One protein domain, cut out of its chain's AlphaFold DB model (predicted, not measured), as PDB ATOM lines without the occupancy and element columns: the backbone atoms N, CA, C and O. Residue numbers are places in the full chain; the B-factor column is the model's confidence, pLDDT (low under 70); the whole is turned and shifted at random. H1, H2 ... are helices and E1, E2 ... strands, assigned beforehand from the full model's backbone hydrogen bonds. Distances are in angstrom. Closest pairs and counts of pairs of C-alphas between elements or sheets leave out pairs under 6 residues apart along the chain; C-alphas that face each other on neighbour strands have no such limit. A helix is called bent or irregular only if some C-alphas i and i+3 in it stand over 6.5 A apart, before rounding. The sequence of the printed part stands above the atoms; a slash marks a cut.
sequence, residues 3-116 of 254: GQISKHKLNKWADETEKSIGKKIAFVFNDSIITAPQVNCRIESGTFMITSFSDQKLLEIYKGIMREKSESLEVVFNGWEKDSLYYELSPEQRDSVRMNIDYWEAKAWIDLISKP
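This is residues 3 to 116 of the 254 residues of an uncharacterized protein of Bacteroides uniformis (UniProt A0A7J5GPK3). Two loose lobes are joined by one long helix, H2: H1, the hairpin of E1 and E2, and E3 make a loose frame at one end, and H3 and H4 gather round the later part of H2 at the other. H3 crosses H2 there, while H4 runs the same way as H2. The printed part has 114 residues, in the order H1, E1, E2, E3, H2, H3, H4; it is mostly helix, and E1 and E2 form an antiparallel two-stranded sheet. The whole is loose, with a radius of gyration of the C-alphas of 16.9 A and spans of 50 by 34 by 22 A.

H1, residues 7 to 19, begins at C-alpha (-18.024, 36.977, -45.348) and is 19.7 A long; it is irregular, with C-alphas 8 and 11 7.9 A apart. E1 is residues 27 to 29, E2 residues 32 to 35 and E3 residues 47 to 49. H2, residues 55 to 76, measures 31.8 A. H3, residues 91 to 100, measures 14.3 A. H4, residues 103 to 114, measures 16.1 A and ends at C-alpha (3.049, 45.512, -49.710).

H2 touches H3 with residues 66 to 73 alone, about perpendicular at 84 degrees; the closest C-alphas are those of Ser 70 and Arg 98, 7.0 A. H2 and H4 only just touch, with 3 pairs of C-alphas within 8 A, Val 76 and Lys 107 closest at 7.4 A, at a shallow tilt of 25 degrees, the same way. H1 and H4 are close but not clearly touching, their closest C-alphas, His 8 and Trp 104, 7.7 A apart. In the hairpin of E1 and E2, N 27 and O 35 are 2.8 A apart. E3 pairs with no named strand, but its residues 47 to 48 pair antiparallel with residues 3 to 4. Every O i to N i+4 pair is within hydrogen-bond range in H2, H3 and H4; in H1, 7 of 9 are.

The C-alphas farthest apart, Gly 22 and Asp 83, are 51.2 A apart. The printed part has no cut; the links E2 to E3 and H2 to H3 are long. Mean pLDDT of the printed part is 74.4, and 50 residues are under 70, among them 72 to 89 and 91 to 116.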
ATOM      1  N   GLY A   3     -25.384  45.122 -37.857       82.75
ATOM      2  CA  GLY A   3     -24.069  44.580 -38.160       82.75
ATOM      3  C   GLY A   3     -24.151  43.426 -39.145       82.75
ATOM      4  O   GLY A   3     -25.194  42.788 -39.306       82.75
ATOM      5  N   GLN A   4     -23.027  43.170 -39.803       84.69
ATOM      6  CA  GLN A   4     -22.858  42.042 -40.699       84.69
ATOM      7  C   GLN A   4     -21.600  41.282 -40.296       84.69
ATOM      8  O   GLN A   4     -20.534  41.867 -40.099       84.69
ATOM      9  N   ILE A   5     -21.740  39.971 -40.135       83.69
ATOM     10  CA  ILE A   5     -20.616  39.072 -39.912       83.69
ATOM     11  C   ILE A   5     -19.738  39.054 -41.165       83.69
ATOM     12  O   ILE A   5     -20.235  39.084 -42.290       83.69
ATOM     13  N   SER A   6     -18.423  38.974 -40.951       75.94
ATOM     14  CA  SER A   6     -17.429  38.769 -42.006       75.94
ATOM     15  C   SER A   6     -17.882  37.695 -42.994       75.94
ATOM     16  O   SER A   6     -18.304  36.604 -42.591       75.94
ATOM     17  N   LYS A   7     -17.706  37.956 -44.295       74.12
ATOM     18  CA  LYS A   7     -18.024  36.977 -45.348       74.12
ATOM     19  C   LYS A   7     -17.242  35.665 -45.180       74.12
ATOM     20  O   LYS A   7     -17.679  34.613 -45.632       74.12
ATOM     21  N   HIS A   8     -16.108  35.727 -44.479       68.19
ATOM     22  CA  HIS A   8     -15.245  34.599 -44.125       68.19
ATOM     23  C   HIS A   8     -15.643  33.904 -42.819       68.19
ATOM     24  O   HIS A   8     -14.845  33.141 -42.284       68.19
ATOM     25  N   LYS A   9     -16.806  34.208 -42.242       76.50
ATOM     26  CA  LYS A   9     -17.351  33.529 -41.055       76.50
ATOM     27  C   LYS A   9     -18.844  33.232 -41.189       76.50
ATOM     28  O   LYS A   9     -19.462  32.846 -40.199       76.50
ATOM     29  N   LEU A  10     -19.429  33.413 -42.376       83.00
ATOM     30  CA  LEU A  10     -20.867  33.232 -42.592       83.00
ATOM     31  C   LEU A  10     -21.313  31.800 -42.313       83.00
ATOM     32  O   LEU A  10     -22.322  31.613 -41.639       83.00
ATOM     33  N   ASN A  11     -20.546  30.795 -42.751       81.12
ATOM     34  CA  ASN A  11     -20.920  29.400 -42.514       81.12
ATOM     35  C   ASN A  11     -20.810  29.067 -41.029       81.12
ATOM     36  O   ASN A  11     -21.727  28.489 -40.456       81.12
ATOM     37  N   LYS A  12     -19.726  29.518 -40.384       85.00
ATOM     38  CA  LYS A  12     -19.554  29.358 -38.934       85.00
ATOM     39  C   LYS A  12     -20.710  29.996 -38.159       85.00
ATOM     40  O   LYS A  12     -21.251  29.378 -37.252       85.00
ATOM     41  N   TRP A  13     -21.098  31.216 -38.519       88.81
ATOM     42  CA  TRP A  13     -22.231  31.906 -37.909       88.81
ATOM     43  C   TRP A  13     -23.551  31.155 -38.127       88.81
ATOM     44  O   TRP A  13     -24.293  30.927 -37.171       88.81
ATOM     45  N   ALA A  14     -23.825  30.712 -39.354       92.19
ATOM     46  CA  ALA A  14     -25.022  29.943 -39.675       92.19
ATOM     47  C   ALA A  14     -25.096  28.646 -38.852       92.19
ATOM     48  O   ALA A  14     -26.099  28.391 -38.189       92.19
ATOM     49  N   ASP A  15     -24.010  27.875 -38.808       90.19
ATOM     50  CA  ASP A  15     -23.965  26.609 -38.073       90.19
ATOM     51  C   ASP A  15     -24.112  26.813 -36.554       90.19
ATOM     52  O   ASP A  15     -24.804  26.047 -35.884       90.19
ATOM     53  N   GLU A  16     -23.499  27.855 -35.980       91.12
ATOM     54  CA  GLU A  16     -23.632  28.147 -34.545       91.12
ATOM     55  C   GLU A  16     -25.020  28.693 -34.175       91.12
ATOM     56  O   GLU A  16     -25.548  28.355 -33.109       91.12
ATOM     57  N   THR A  17     -25.654  29.484 -35.050       94.00
ATOM     58  CA  THR A  17     -27.048  29.921 -34.845       94.00
ATOM     59  C   THR A  17     -28.016  28.743 -34.923       94.00
ATOM     60  O   THR A  17     -28.894  28.631 -34.070       94.00
ATOM     61  N   GLU A  18     -27.814  27.802 -35.846       95.56
ATOM     62  CA  GLU A  18     -28.628  26.585 -35.936       95.56
ATOM     63  C   GLU A  18     -28.526  25.714 -34.675       95.56
ATOM     64  O   GLU A  18     -29.541  25.340 -34.086       95.56
ATOM     65  N   LYS A  19     -27.306  25.459 -34.185       94.69
ATOM     66  CA  LYS A  19     -27.082  24.715 -32.925       94.69
ATOM     67  C   LYS A  19     -27.679  25.409 -31.696       94.69
ATOM     68  O   LYS A  19     -27.863  24.779 -30.647       94.69
ATOM     69  N   SER A  20     -27.928  26.711 -31.804       94.44
ATOM     70  CA  SER A  20     -28.408  27.563 -30.719       94.44
ATOM     71  C   SER A  20     -29.903  27.865 -30.795       94.44
ATOM     72  O   SER A  20     -30.381  28.642 -29.971       94.44
ATOM     73  N   ILE A  21     -30.656  27.257 -31.721       96.81
ATOM     74  CA  ILE A  21     -32.113  27.433 -31.811       96.81
ATOM     75  C   ILE A  21     -32.773  27.116 -30.457       96.81
ATOM     76  O   ILE A  21     -32.482  26.105 -29.817       96.81
ATOM     77  N   GLY A  22     -33.637  28.024 -29.997       94.75
ATOM     78  CA  GLY A  22     -34.291  27.965 -28.684       94.75
ATOM     79  C   GLY A  22     -33.430  28.449 -27.509       94.75
ATOM     80  O   GLY A  22     -33.934  28.552 -26.392       94.75
ATOM     81  N   LYS A  23     -32.153  28.783 -27.730       96.06
ATOM     82  CA  LYS A  23     -31.239  29.368 -26.730       96.06
ATOM     83  C   LYS A  23     -31.039  30.863 -26.983       96.06
ATOM     84  O   LYS A  23     -31.502  31.407 -27.983       96.06
ATOM     85  N   LYS A  24     -30.338  31.543 -26.070       91.94
ATOM     86  CA  LYS A  24     -29.957  32.956 -26.213       91.94
ATOM     87  C   LYS A  24     -28.524  33.093 -26.724       91.94
ATOM     88  O   LYS A  24     -27.639  32.405 -26.222       91.94
ATOM     89  N   ILE A  25     -28.295  34.018 -27.656       90.50
ATOM     90  CA  ILE A  25     -26.952  34.481 -28.041       90.50
ATOM     91  C   ILE A  25     -26.729  35.842 -27.392       90.50
ATOM     92  O   ILE A  25     -27.465  36.783 -27.671       90.50
ATOM     93  N   ALA A  26     -25.728  35.944 -26.518       89.94
ATOM     94  CA  ALA A  26     -25.390  37.190 -25.840       89.94
ATOM     95  C   ALA A  26     -24.375  38.007 -26.651       89.94
ATOM     96  O   ALA A  26     -23.314  37.503 -27.016       89.94
ATOM     97  N   PHE A  27     -24.676  39.284 -26.874       88.44
ATOM     98  CA  PHE A  27     -23.708  40.278 -27.328       88.44
ATOM     99  C   PHE A  27     -23.079  40.934 -26.103       88.44
ATOM    100  O   PHE A  27     -23.787  41.528 -25.286       88.44
ATOM    101  N   VAL A  28     -21.760  40.814 -25.978       87.31
ATOM    102  CA  VAL A  28     -20.988  41.280 -24.819       87.31
ATOM    103  C   VAL A  28     -20.010  42.363 -25.266       87.31
ATOM    104  O   VAL A  28     -19.376  42.223 -26.309       87.31
ATOM    105  N   PHE A  29     -19.890  43.435 -24.485       84.25
ATOM    106  CA  PHE A  29     -18.932  44.522 -24.698       84.25
ATOM    107  C   PHE A  29     -18.417  45.010 -23.343       84.25
ATOM    108  O   PHE A  29     -19.227  45.245 -22.446       84.25
ATOM    109  N   ASN A  30     -17.096  45.149 -23.185       83.88
ATOM    110  CA  ASN A  30     -16.443  45.489 -21.910       83.88
ATOM    111  C   ASN A  30     -16.998  44.672 -20.728       83.88
ATOM    112  O   ASN A  30     -17.523  45.227 -19.763       83.88
ATOM    113  N   ASP A  31     -16.979  43.343 -20.870       85.00
ATOM    114  CA  ASP A  31     -17.471  42.367 -19.883       85.00
ATOM    115  C   ASP A  31     -18.954  42.502 -19.487       85.00
ATOM    116  O   ASP A  31     -19.432  41.840 -18.566       85.00
ATOM    117  N   SER A  32     -19.722  43.322 -20.210       83.81
ATOM    118  CA  SER A  32     -21.138  43.578 -19.949       83.81
ATOM    119  C   SER A  32     -22.016  43.045 -21.077       83.81
ATOM    120  O   SER A  32     -21.758  43.288 -22.258       83.81
ATOM    121  N   ILE A  33     -23.091  42.335 -20.726       86.62
ATOM    122  CA  ILE A  33     -24.086  41.869 -21.703       86.62
ATOM    123  C   ILE A  33     -24.920  43.067 -22.165       86.62
ATOM    124  O   ILE A  33     -25.620  43.689 -21.367       86.62
ATOM    125  N   ILE A  34     -24.875  43.364 -23.463       86.06
ATOM    126  CA  ILE A  34     -25.670  44.428 -24.084       86.06
ATOM    127  C   ILE A  34     -27.090  43.928 -24.355       86.06
ATOM    128  O   ILE A  34     -28.072  44.575 -23.998       86.06
ATOM    129  N   THR A  35     -27.196  42.774 -25.014       87.81
ATOM    130  CA  THR A  35     -28.466  42.126 -25.352       87.81
ATOM    131  C   THR A  35     -28.260  40.626 -25.516       87.81
ATOM    132  O   THR A  35     -27.165  40.181 -25.859       87.81
ATOM    133  N   ALA A  36     -29.298  39.838 -25.250       91.06
ATOM    134  CA  ALA A  36     -29.260  38.380 -25.346       91.06
ATOM    135  C   ALA A  36     -30.532  37.834 -26.021       91.06
ATOM    136  O   ALA A  36     -31.363  37.211 -25.348       91.06
ATOM    137  N   PRO A  37     -30.742  38.121 -27.322       90.31
ATOM    138  CA  PRO A  37     -31.901  37.638 -28.062       90.31
ATOM    139  C   PRO A  37     -31.932  36.109 -28.137       90.31
ATOM    140  O   PRO A  37     -30.894  35.444 -28.167       90.31
ATOM    141  N   GLN A  38     -33.144  35.557 -28.192       93.94
ATOM    142  CA  GLN A  38     -33.348  34.141 -28.480       93.94
ATOM    143  C   GLN A  38     -33.138  33.870 -29.971       93.94
ATOM    144  O   GLN A  38     -33.601  34.633 -30.821       93.94
ATOM    145  N   VAL A  39     -32.469  32.766 -30.283       94.38
ATOM    146  CA  VAL A  39     -32.272  32.308 -31.657       94.38
ATOM    147  C   VAL A  39     -33.471  31.481 -32.085       94.38
ATOM    148  O   VAL A  39     -33.801  30.476 -31.458       94.38
ATOM    149  N   ASN A  40     -34.114  31.904 -33.166       94.94
ATOM    150  CA  ASN A  40     -35.320  31.252 -33.671       94.94
ATOM    151  C   ASN A  40     -35.052  30.388 -34.909       94.94
ATOM    152  O   ASN A  40     -35.830  29.485 -35.200       94.94
ATOM    153  N   CYS A  41     -33.966  30.650 -35.637       93.81
ATOM    154  CA  CYS A  41     -33.600  29.921 -36.845       93.81
ATOM    155  C   CYS A  41     -32.096  30.029 -37.131       93.81
ATOM    156  O   CYS A  41     -31.393  30.856 -36.546       93.81
ATOM    157  N   ARG A  42     -31.626  29.196 -38.063       95.88
ATOM    158  CA  ARG A  42     -30.323  29.325 -38.729       95.88
ATOM    159  C   ARG A  42     -30.274  30.651 -39.501       95.88
ATOM    160  O   ARG A  42     -31.180  30.937 -40.282       95.88
ATOM    161  N   ILE A  43     -29.228  31.453 -39.296       92.69
ATOM    162  CA  ILE A  43     -29.065  32.769 -39.936       92.69
ATOM    163  C   ILE A  43     -27.896  32.712 -40.917       92.69
ATOM    164  O   ILE A  43     -26.740  32.838 -40.528       92.69
ATOM    165  N   GLU A  44     -28.183  32.558 -42.204       91.56
ATOM    166  CA  GLU A  44     -27.141  32.395 -43.232       91.56
ATOM    167  C   GLU A  44     -26.559  33.722 -43.728       91.56
ATOM    168  O   GLU A  44     -25.408  33.783 -44.155       91.56
ATOM    169  N   SER A  45     -27.329  34.808 -43.632       89.38
ATOM    170  CA  SER A  45     -26.932  36.127 -44.141       89.38
ATOM    171  C   SER A  45     -25.789  36.778 -43.358       89.38
ATOM    172  O   SER A  45     -25.189  37.743 -43.832       89.38
ATOM    173  N   GLY A  46     -25.519  36.305 -42.137       86.00
ATOM    174  CA  GLY A  46     -24.609  36.971 -41.205       86.00
ATOM    175  C   GLY A  46     -25.122  38.317 -40.694       86.00
ATOM    176  O   GLY A  46     -24.392  39.013 -39.994       86.00
ATOM    177  N   THR A  47     -26.345  38.723 -41.033       89.56
ATOM    178  CA  THR A  47     -26.917  39.983 -40.556       89.56
ATOM    179  C   THR A  47     -27.387  39.822 -39.116       89.56
ATOM    180  O   THR A  47     -28.080  38.861 -38.782       89.56
ATOM    181  N   PHE A  48     -27.058  40.790 -38.266       89.31
ATOM    182  CA  PHE A  48     -27.550  40.847 -36.895       89.31
ATOM    183  C   PHE A  48     -27.898  42.276 -36.487       89.31
ATOM    184  O   PHE A  48     -27.458  43.257 -37.093       89.31
ATOM    185  N   MET A  49     -28.694  42.394 -35.428       88.38
ATOM    186  CA  MET A  49     -29.068  43.677 -34.853       88.38
ATOM    187  C   MET A  49     -28.908  43.635 -33.337       88.38
ATOM    188  O   MET A  49     -29.456  42.766 -32.665       88.38
ATOM    189  N   ILE A  50     -28.168  44.603 -32.808       87.19
ATOM    190  CA  ILE A  50     -28.060  44.863 -31.376       87.19
ATOM    191  C   ILE A  50     -29.042  45.981 -31.051       87.19
ATOM    192  O   ILE A  50     -28.879  47.120 -31.507       87.19
ATOM    193  N   THR A  51     -30.063  45.644 -30.274       82.38
ATOM    194  CA  THR A  51     -31.048  46.582 -29.734       82.38
ATOM    195  C   THR A  51     -30.860  46.717 -28.226       82.38
ATOM    196  O   THR A  51     -30.421  45.785 -27.553       82.38
ATOM    197  N   SER A  52     -31.176  47.895 -27.697       73.81
ATOM    198  CA  SER A  52     -31.204  48.179 -26.264       73.81
ATOM    199  C   SER A  52     -32.419  49.050 -25.970       73.81
ATOM    200  O   SER A  52     -32.856  49.799 -26.836       73.81
ATOM    201  N   PHE A  53     -32.952  48.964 -24.752       66.88
ATOM    202  CA  PHE A  53     -34.064  49.807 -24.301       66.88
ATOM    203  C   PHE A  53     -33.635  51.253 -23.987       66.88
ATOM    204  O   PHE A  53     -34.484  52.089 -23.698       66.88
ATOM    205  N   SER A  54     -32.329  51.555 -24.011       67.44
ATOM    206  CA  SER A  54     -31.776  52.893 -23.774       67.44
ATOM    207  C   SER A  54     -30.851  53.314 -24.916       67.44
ATOM    208  O   SER A  54     -29.782  52.729 -25.116       67.44
ATOM    209  N   ASP A  55     -31.244  54.367 -25.633       65.31
ATOM    210  CA  ASP A  55     -30.544  54.834 -26.836       65.31
ATOM    211  C   ASP A  55     -29.185  55.489 -26.536       65.31
ATOM    212  O   ASP A  55     -28.245  55.355 -27.321       65.31
ATOM    213  N   GLN A  56     -29.031  56.143 -25.376       68.19
ATOM    214  CA  GLN A  56     -27.780  56.821 -25.000       68.19
ATOM    215  C   GLN A  56     -26.612  55.840 -24.827       68.19
ATOM    216  O   GLN A  56     -25.537  56.063 -25.383       68.19
ATOM    217  N   LYS A  57     -26.828  54.711 -24.137       78.19
ATOM    218  CA  LYS A  57     -25.791  53.678 -23.964       78.19
ATOM    219  C   LYS A  57     -25.428  53.006 -25.286       78.19
ATOM    220  O   LYS A  57     -24.264  52.703 -25.528       78.19
ATOM    221  N   LEU A  58     -26.414  52.791 -26.158       82.75
ATOM    222  CA  LEU A  58     -26.193  52.167 -27.461       82.75
ATOM    223  C   LEU A  58     -25.309  53.041 -28.368       82.75
ATOM    224  O   LEU A  58     -24.464  52.511 -29.089       82.75
ATOM    225  N   LEU A  59     -25.473  54.368 -28.307       83.56
ATOM    226  CA  LEU A  59     -24.648  55.317 -29.056       83.56
ATOM    227  C   LEU A  59     -23.185  55.310 -28.587       83.56
ATOM    228  O   LEU A  59     -22.276  55.332 -29.416       83.56
ATOM    229  N   GLU A  60     -22.945  55.265 -27.276       84.75
ATOM    230  CA  GLU A  60     -21.589  55.174 -26.716       84.75
ATOM    231  C   GLU A  60     -20.912  53.847 -27.068       84.75
ATOM    232  O   GLU A  60     -19.759  53.846 -27.504       84.75
ATOM    233  N   ILE A  61     -21.642  52.731 -26.965       85.44
ATOM    234  CA  ILE A  61     -21.163  51.405 -27.384       85.44
ATOM    235  C   ILE A  61     -20.797  51.417 -28.869       85.44
ATOM    236  O   ILE A  61     -19.720  50.954 -29.237       85.44
ATOM    237  N   TYR A  62     -21.656  51.983 -29.722       84.38
ATOM    238  CA  TYR A  62     -21.372  52.106 -31.148       84.38
ATOM    239  C   TYR A  62     -20.069  52.875 -31.389       84.38
ATOM    240  O   TYR A  62     -19.178  52.356 -32.054       84.38
ATOM    241  N   LYS A  63     -19.905  54.059 -30.784       84.44
ATOM    242  CA  LYS A  63     -18.659  54.842 -30.883       84.44
ATOM    243  C   LYS A  63     -17.436  54.058 -30.393       84.44
ATOM    244  O   LYS A  63     -16.374  54.153 -31.005       84.44
ATOM    245  N   GLY A  64     -17.586  53.270 -29.328       84.06
ATOM    246  CA  GLY A  64     -16.542  52.383 -28.813       84.06
ATOM    247  C   GLY A  64     -16.112  51.324 -29.829       84.06
ATOM    248  O   GLY A  64     -14.926  51.234 -30.139       84.06
ATOM    249  N   ILE A  65     -17.073  50.597 -30.410       81.88
ATOM    250  CA  ILE A  65     -16.831  49.590 -31.459       81.88
ATOM    251  C   ILE A  65     -16.151  50.228 -32.682       81.88
ATOM    252  O   ILE A  65     -15.205  49.666 -33.236       81.88
ATOM    253  N   MET A  66     -16.609  51.417 -33.094       77.94
ATOM    254  CA  MET A  66     -16.031  52.155 -34.224       77.94
ATOM    255  C   MET A  66     -14.554  52.480 -33.985       77.94
ATOM    256  O   MET A  66     -13.717  52.252 -34.860       77.94
ATOM    257  N   ARG A  67     -14.231  52.978 -32.786       79.56
ATOM    258  CA  ARG A  67     -12.862  53.314 -32.391       79.56
ATOM    259  C   ARG A  67     -11.970  52.076 -32.331       79.56
ATOM    260  O   ARG A  67     -10.896  52.104 -32.914       79.56
ATOM    261  N   GLU A  68     -12.420  50.986 -31.716       76.69
ATOM    262  CA  GLU A  68     -11.636  49.744 -31.622       76.69
ATOM    263  C   GLU A  68     -11.323  49.161 -33.009       76.69
ATOM    264  O   GLU A  68     -10.184  48.775 -33.292       76.69
ATOM    265  N   LYS A  69     -12.309  49.161 -33.919       74.56
ATOM    266  CA  LYS A  69     -12.093  48.746 -35.311       74.56
ATOM    267  C   LYS A  69     -11.109  49.678 -36.020       74.56
ATOM    268  O   LYS A  69     -10.231  49.204 -36.738       74.56
ATOM    269  N   SER A  70     -11.242  50.987 -35.816       69.50
ATOM    270  CA  SER A  70     -10.353  52.006 -36.379       69.50
ATOM    271  C   SER A  70      -8.907  51.831 -35.910       69.50
ATOM    272  O   SER A  70      -8.011  51.740 -36.742       69.50
ATOM    273  N   GLU A  71      -8.680  51.728 -34.602       71.25
ATOM    274  CA  GLU A  71      -7.361  51.517 -33.995       71.25
ATOM    275  C   GLU A  71      -6.744  50.192 -34.461       71.25
ATOM    276  O   GLU A  71      -5.573  50.146 -34.838       71.25
ATOM    277  N   SER A  72      -7.549  49.126 -34.531       68.06
ATOM    278  CA  SER A  72      -7.110  47.831 -35.061       68.06
ATOM    279  C   SER A  72      -6.660  47.938 -36.516       68.06
ATOM    280  O   SER A  72      -5.621  47.395 -36.880       68.06
ATOM    281  N   LEU A  73      -7.408  48.655 -37.358       66.12
ATOM    282  CA  LEU A  73      -7.014  48.895 -38.744       66.12
ATOM    283  C   LEU A  73      -5.757  49.770 -38.824       66.12
ATOM    284  O   LEU A  73      -4.853  49.445 -39.583       66.12
ATOM    285  N   GLU A  74      -5.647  50.834 -38.029       65.81
ATOM    286  CA  GLU A  74      -4.478  51.726 -38.025       65.81
ATOM    287  C   GLU A  74      -3.182  51.012 -37.630       65.81
ATOM    288  O   GLU A  74      -2.143  51.246 -38.249       65.81
ATOM    289  N   VAL A  75      -3.244  50.071 -36.684       64.75
ATOM    290  CA  VAL A  75      -2.112  49.186 -36.366       64.75
ATOM    291  C   VAL A  75      -1.734  48.318 -37.569       64.75
ATOM    292  O   VAL A  75      -0.549  48.153 -37.862       64.75
ATOM    293  N   VAL A  76      -2.722  47.782 -38.291       58.09
ATOM    294  CA  VAL A  76      -2.498  46.957 -39.490       58.09
ATOM    295  C   VAL A  76      -1.937  47.802 -40.652       58.09
ATOM    296  O   VAL A  76      -1.105  47.311 -41.413       58.09
ATOM    297  N   PHE A  77      -2.297  49.086 -40.750       56.22
ATOM    298  CA  PHE A  77      -1.812  50.037 -41.763       56.22
ATOM    299  C   PHE A  77      -0.512  50.778 -41.382       56.22
ATOM    300  O   PHE A  77      -0.061  51.658 -42.121       56.22
ATOM    301  N   ASN A  78       0.124  50.447 -40.253       53.31
ATOM    302  CA  ASN A  78       1.325  51.148 -39.801       53.31
ATOM    303  C   ASN A  78       2.502  50.956 -40.787       53.31
ATOM    304  O   ASN A  78       2.925  49.831 -41.053       53.31
ATOM    305  N   GLY A  79       3.032  52.061 -41.329       50.06
ATOM    306  CA  GLY A  79       4.104  52.072 -42.338       50.06
ATOM    307  C   GLY A  79       3.657  52.295 -43.791       50.06
ATOM    308  O   GLY A  79       4.484  52.187 -44.692       50.06
ATOM    309  N   TRP A  80       2.381  52.604 -44.035       47.09
ATOM    310  CA  TRP A  80       1.892  53.043 -45.349       47.09
ATOM    311  C   TRP A  80       2.403  54.450 -45.713       47.09
ATOM    312  O   TRP A  80       2.374  55.352 -44.872       47.09
ATOM    313  N   GLU A  81       2.811  54.663 -46.972       50.72
ATOM    314  CA  GLU A  81       2.939  56.022 -47.519       50.72
ATOM    315  C   GLU A  81       1.552  56.682 -47.495       50.72
ATOM    316  O   GLU A  81       0.553  56.100 -47.926       50.72
ATOM    317  N   LYS A  82       1.480  57.891 -46.930       51.88
ATOM    318  CA  LYS A  82       0.230  58.637 -46.701       51.88
ATOM    319  C   LYS A  82      -0.445  59.129 -47.992       51.88
ATOM    320  O   LYS A  82      -1.507  59.734 -47.910       51.88
ATOM    321  N   ASP A  83       0.106  58.797 -49.157       43.06
ATOM    322  CA  ASP A  83      -0.257  59.370 -50.457       43.06
ATOM    323  C   ASP A  83      -1.184  58.453 -51.284       43.06
ATOM    324  O   ASP A  83      -1.149  58.440 -52.511       43.06
ATOM    325  N   SER A  84      -2.024  57.644 -50.629       52.66
ATOM    326  CA  SER A  84      -3.051  56.838 -51.316       52.66
ATOM    327  C   SER A  84      -4.400  57.565 -51.370       52.66
ATOM    328  O   SER A  84      -4.763  58.253 -50.418       52.66
ATOM    329  N   LEU A  85      -5.190  57.321 -52.428       52.88
ATOM    330  CA  LEU A  85      -6.589  57.775 -52.621       52.88
ATOM    331  C   LEU A  85      -7.485  57.616 -51.375       52.88
ATOM    332  O   LEU A  85      -8.483  58.308 -51.218       52.88
ATOM    333  N   TYR A  86      -7.135  56.704 -50.467       54.19
ATOM    334  CA  TYR A  86      -7.818  56.495 -49.197       54.19
ATOM    335  C   TYR A  86      -7.677  57.670 -48.214       54.19
ATOM    336  O   TYR A  86      -8.617  57.950 -47.473       54.19
ATOM    337  N   TYR A  87      -6.538  58.370 -48.198       59.22
ATOM    338  CA  TYR A  87      -6.323  59.545 -47.342       59.22
ATOM    339  C   TYR A  87      -6.907  60.837 -47.934       59.22
ATOM    340  O   TYR A  87      -7.089  61.803 -47.196       59.22
ATOM    341  N   GLU A  88      -7.259  60.830 -49.224       64.50
ATOM    342  CA  GLU A  88      -7.986  61.916 -49.899       64.50
ATOM    343  C   GLU A  88      -9.496  61.897 -49.586       64.50
ATOM    344  O   GLU A  88     -10.185  62.898 -49.778       64.50
ATOM    345  N   LEU A  89     -10.019  60.776 -49.072       63.91
ATOM    346  CA  LEU A  89     -11.418  60.631 -48.669       63.91
ATOM    347  C   LEU A  89     -11.749  61.453 -47.412       63.91
ATOM    348  O   LEU A  89     -10.947  61.566 -46.471       63.91
ATOM    349  N   SER A  90     -12.988  61.952 -47.338       71.81
ATOM    350  CA  SER A  90     -13.486  62.619 -46.128       71.81
ATOM    351  C   SER A  90     -13.440  61.671 -44.917       71.81
ATOM    352  O   SER A  90     -13.436  60.446 -45.086       71.81
ATOM    353  N   PRO A  91     -13.393  62.193 -43.679       66.25
ATOM    354  CA  PRO A  91     -13.479  61.363 -42.478       66.25
ATOM    355  C   PRO A  91     -14.686  60.411 -42.496       66.25
ATOM    356  O   PRO A  91     -14.514  59.226 -42.227       66.25
ATOM    357  N   GLU A  92     -15.872  60.868 -42.922       66.75
ATOM    358  CA  GLU A  92     -17.064  60.007 -42.971       66.75
ATOM    359  C   GLU A  92     -16.963  58.919 -44.049       66.75
ATOM    360  O   GLU A  92     -17.409  57.787 -43.853       66.75
ATOM    361  N   GLN A  93     -16.358  59.240 -45.196       64.25
ATOM    362  CA  GLN A  93     -16.119  58.267 -46.262       64.25
ATOM    363  C   GLN A  93     -15.098  57.213 -45.831       64.25
ATOM    364  O   GLN A  93     -15.309  56.025 -46.072       64.25
ATOM    365  N   ARG A  94     -14.027  57.622 -45.141       65.81
ATOM    366  CA  ARG A  94     -13.053  56.697 -44.548       65.81
ATOM    367  C   ARG A  94     -13.699  55.806 -43.505       65.81
ATOM    368  O   ARG A  94     -13.454  54.605 -43.535       65.81
ATOM    369  N   ASP A  95     -14.549  56.348 -42.643       63.66
ATOM    370  CA  ASP A  95     -15.270  55.563 -41.643       63.66
ATOM    371  C   ASP A  95     -16.222  54.554 -42.295       63.66
ATOM    372  O   ASP A  95     -16.232  53.383 -41.918       63.66
ATOM    373  N   SER A  96     -16.951  54.953 -43.339       65.06
ATOM    374  CA  SER A  96     -17.801  54.045 -44.122       65.06
ATOM    375  C   SER A  96     -16.995  52.926 -44.796       65.06
ATOM    376  O   SER A  96     -17.371  51.751 -44.742       65.06
ATOM    377  N   VAL A  97     -15.840  53.258 -45.379       64.06
ATOM    378  CA  VAL A  97     -14.924  52.286 -45.991       64.06
ATOM    379  C   VAL A  97     -14.332  51.355 -44.928       64.06
ATOM    380  O   VAL A  97     -14.401  50.140 -45.087       64.06
ATOM    381  N   ARG A  98     -13.847  51.876 -43.793       64.88
ATOM    382  CA  ARG A  98     -13.371  51.081 -42.644       64.88
ATOM    383  C   ARG A  98     -14.454  50.137 -42.132       64.88
ATOM    384  O   ARG A  98     -14.146  49.013 -41.744       64.88
ATOM    385  N   MET A  99     -15.718  50.559 -42.126       63.09
ATOM    386  CA  MET A  99     -16.831  49.730 -41.659       63.09
ATOM    387  C   MET A  99     -17.206  48.618 -42.630       63.09
ATOM    388  O   MET A  99     -17.450  47.505 -42.168       63.09
ATOM    389  N   ASN A 100     -17.169  48.885 -43.933       61.59
ATOM    390  CA  ASN A 100     -17.481  47.892 -44.959       61.59
ATOM    391  C   ASN A 100     -16.315  46.952 -45.273       61.59
ATOM    392  O   ASN A 100     -16.550  45.818 -45.680       61.59
ATOM    393  N   ILE A 101     -15.072  47.391 -45.061       61.88
ATOM    394  CA  ILE A 101     -13.903  46.538 -45.238       61.88
ATOM    395  C   ILE A 101     -13.913  45.461 -44.151       61.88
ATOM    396  O   ILE A 101     -13.875  45.733 -42.939       61.88
ATOM    397  N   ASP A 102     -13.959  44.213 -44.606       63.78
ATOM    398  CA  ASP A 102     -13.696  43.056 -43.768       63.78
ATOM    399  C   ASP A 102     -12.234  43.128 -43.300       63.78
ATOM    400  O   ASP A 102     -11.336  43.389 -44.098       63.78
ATOM    401  N   TYR A 103     -11.961  42.879 -42.018       58.50
ATOM    402  CA  TYR A 103     -10.585  42.816 -41.500       58.50
ATOM    403  C   TYR A 103      -9.707  41.856 -42.328       58.50
ATOM    404  O   TYR A 103      -8.507  42.075 -42.511       58.50
ATOM    405  N   TRP A 104     -10.327  40.811 -42.882       57.34
ATOM    406  CA  TRP A 104      -9.691  39.863 -43.785       57.34
ATOM    407  C   TRP A 104      -9.359  40.457 -45.154       57.34
ATOM    408  O   TRP A 104      -8.267  40.227 -45.673       57.34
ATOM    409  N   GLU A 105     -10.269  41.253 -45.720       57.81
ATOM    410  CA  GLU A 105     -10.008  42.011 -46.939       57.81
ATOM    411  C   GLU A 105      -8.912  43.043 -46.673       57.81
ATOM    412  O   GLU A 105      -7.917  43.023 -47.380       57.81
ATOM    413  N   ALA A 106      -8.977  43.841 -45.603       57.44
ATOM    414  CA  ALA A 106      -7.906  44.784 -45.253       57.44
ATOM    415  C   ALA A 106      -6.523  44.109 -45.216       57.44
ATOM    416  O   ALA A 106      -5.580  44.586 -45.846       57.44
ATOM    417  N   LYS A 107      -6.408  42.960 -44.535       58.78
ATOM    418  CA  LYS A 107      -5.154  42.198 -44.445       58.78
ATOM    419  C   LYS A 107      -4.712  41.643 -45.803       58.78
ATOM    420  O   LYS A 107      -3.544  41.778 -46.154       58.78
ATOM    421  N   ALA A 108      -5.631  41.065 -46.578       55.88
ATOM    422  CA  ALA A 108      -5.335  40.547 -47.912       55.88
ATOM    423  C   ALA A 108      -4.924  41.663 -48.889       55.88
ATOM    424  O   ALA A 108      -3.997  41.469 -49.668       55.88
ATOM    425  N   TRP A 109      -5.564  42.834 -48.818       50.75
ATOM    426  CA  TRP A 109      -5.238  44.031 -49.597       50.75
ATOM    427  C   TRP A 109      -3.869  44.604 -49.209       50.75
ATOM    428  O   TRP A 109      -3.087  44.973 -50.082       50.75
ATOM    429  N   ILE A 110      -3.526  44.614 -47.920       55.09
ATOM    430  CA  ILE A 110      -2.183  44.989 -47.457       55.09
ATOM    431  C   ILE A 110      -1.138  43.987 -47.940       55.09
ATOM    432  O   ILE A 110      -0.086  44.402 -48.418       55.09
ATOM    433  N   ASP A 111      -1.406  42.685 -47.855       55.41
ATOM    434  CA  ASP A 111      -0.504  41.658 -48.382       55.41
ATOM    435  C   ASP A 111      -0.315  41.823 -49.914       55.41
ATOM    436  O   ASP A 111       0.821  41.799 -50.395       55.41
ATOM    437  N   LEU A 112      -1.395  42.124 -50.653       49.53
ATOM    438  CA  LEU A 112      -1.405  42.414 -52.098       49.53
ATOM    439  C   LEU A 112      -0.570  43.646 -52.473       49.53
ATOM    440  O   LEU A 112       0.146  43.612 -53.468       49.53
ATOM    441  N   ILE A 113      -0.654  44.728 -51.699       45.97
ATOM    442  CA  ILE A 113       0.005  46.008 -52.012       45.97
ATOM    443  C   ILE A 113       1.448  46.043 -51.502       45.97
ATOM    444  O   ILE A 113       2.344  46.509 -52.200       45.97
ATOM    445  N   SER A 114       1.703  45.524 -50.298       51.38
ATOM    446  CA  SER A 114       3.049  45.512 -49.710       51.38
ATOM    447  C   SER A 114       3.960  44.465 -50.352       51.38
ATOM    448  O   SER A 114       5.186  44.606 -50.315       51.38
ATOM    449  N   LYS A 115       3.382  43.400 -50.927       56.66
ATOM    450  CA  LYS A 115       4.119  42.299 -51.555       56.66
ATOM    451  C   LYS A 115       3.366  41.726 -52.764       56.66
ATOM    452  O   LYS A 115       3.038  40.540 -52.775       56.66
ATOM    453  N   PRO A 116       3.153  42.515 -53.828       47.25
ATOM    454  CA  PRO A 116       2.368  42.101 -54.999       47.25
ATOM    455  C   PRO A 116       2.889  40.821 -55.665       47.25
ATOM    456  O   PRO A 116       2.116  40.031 -56.207       47.25
TER     457      PRO A 116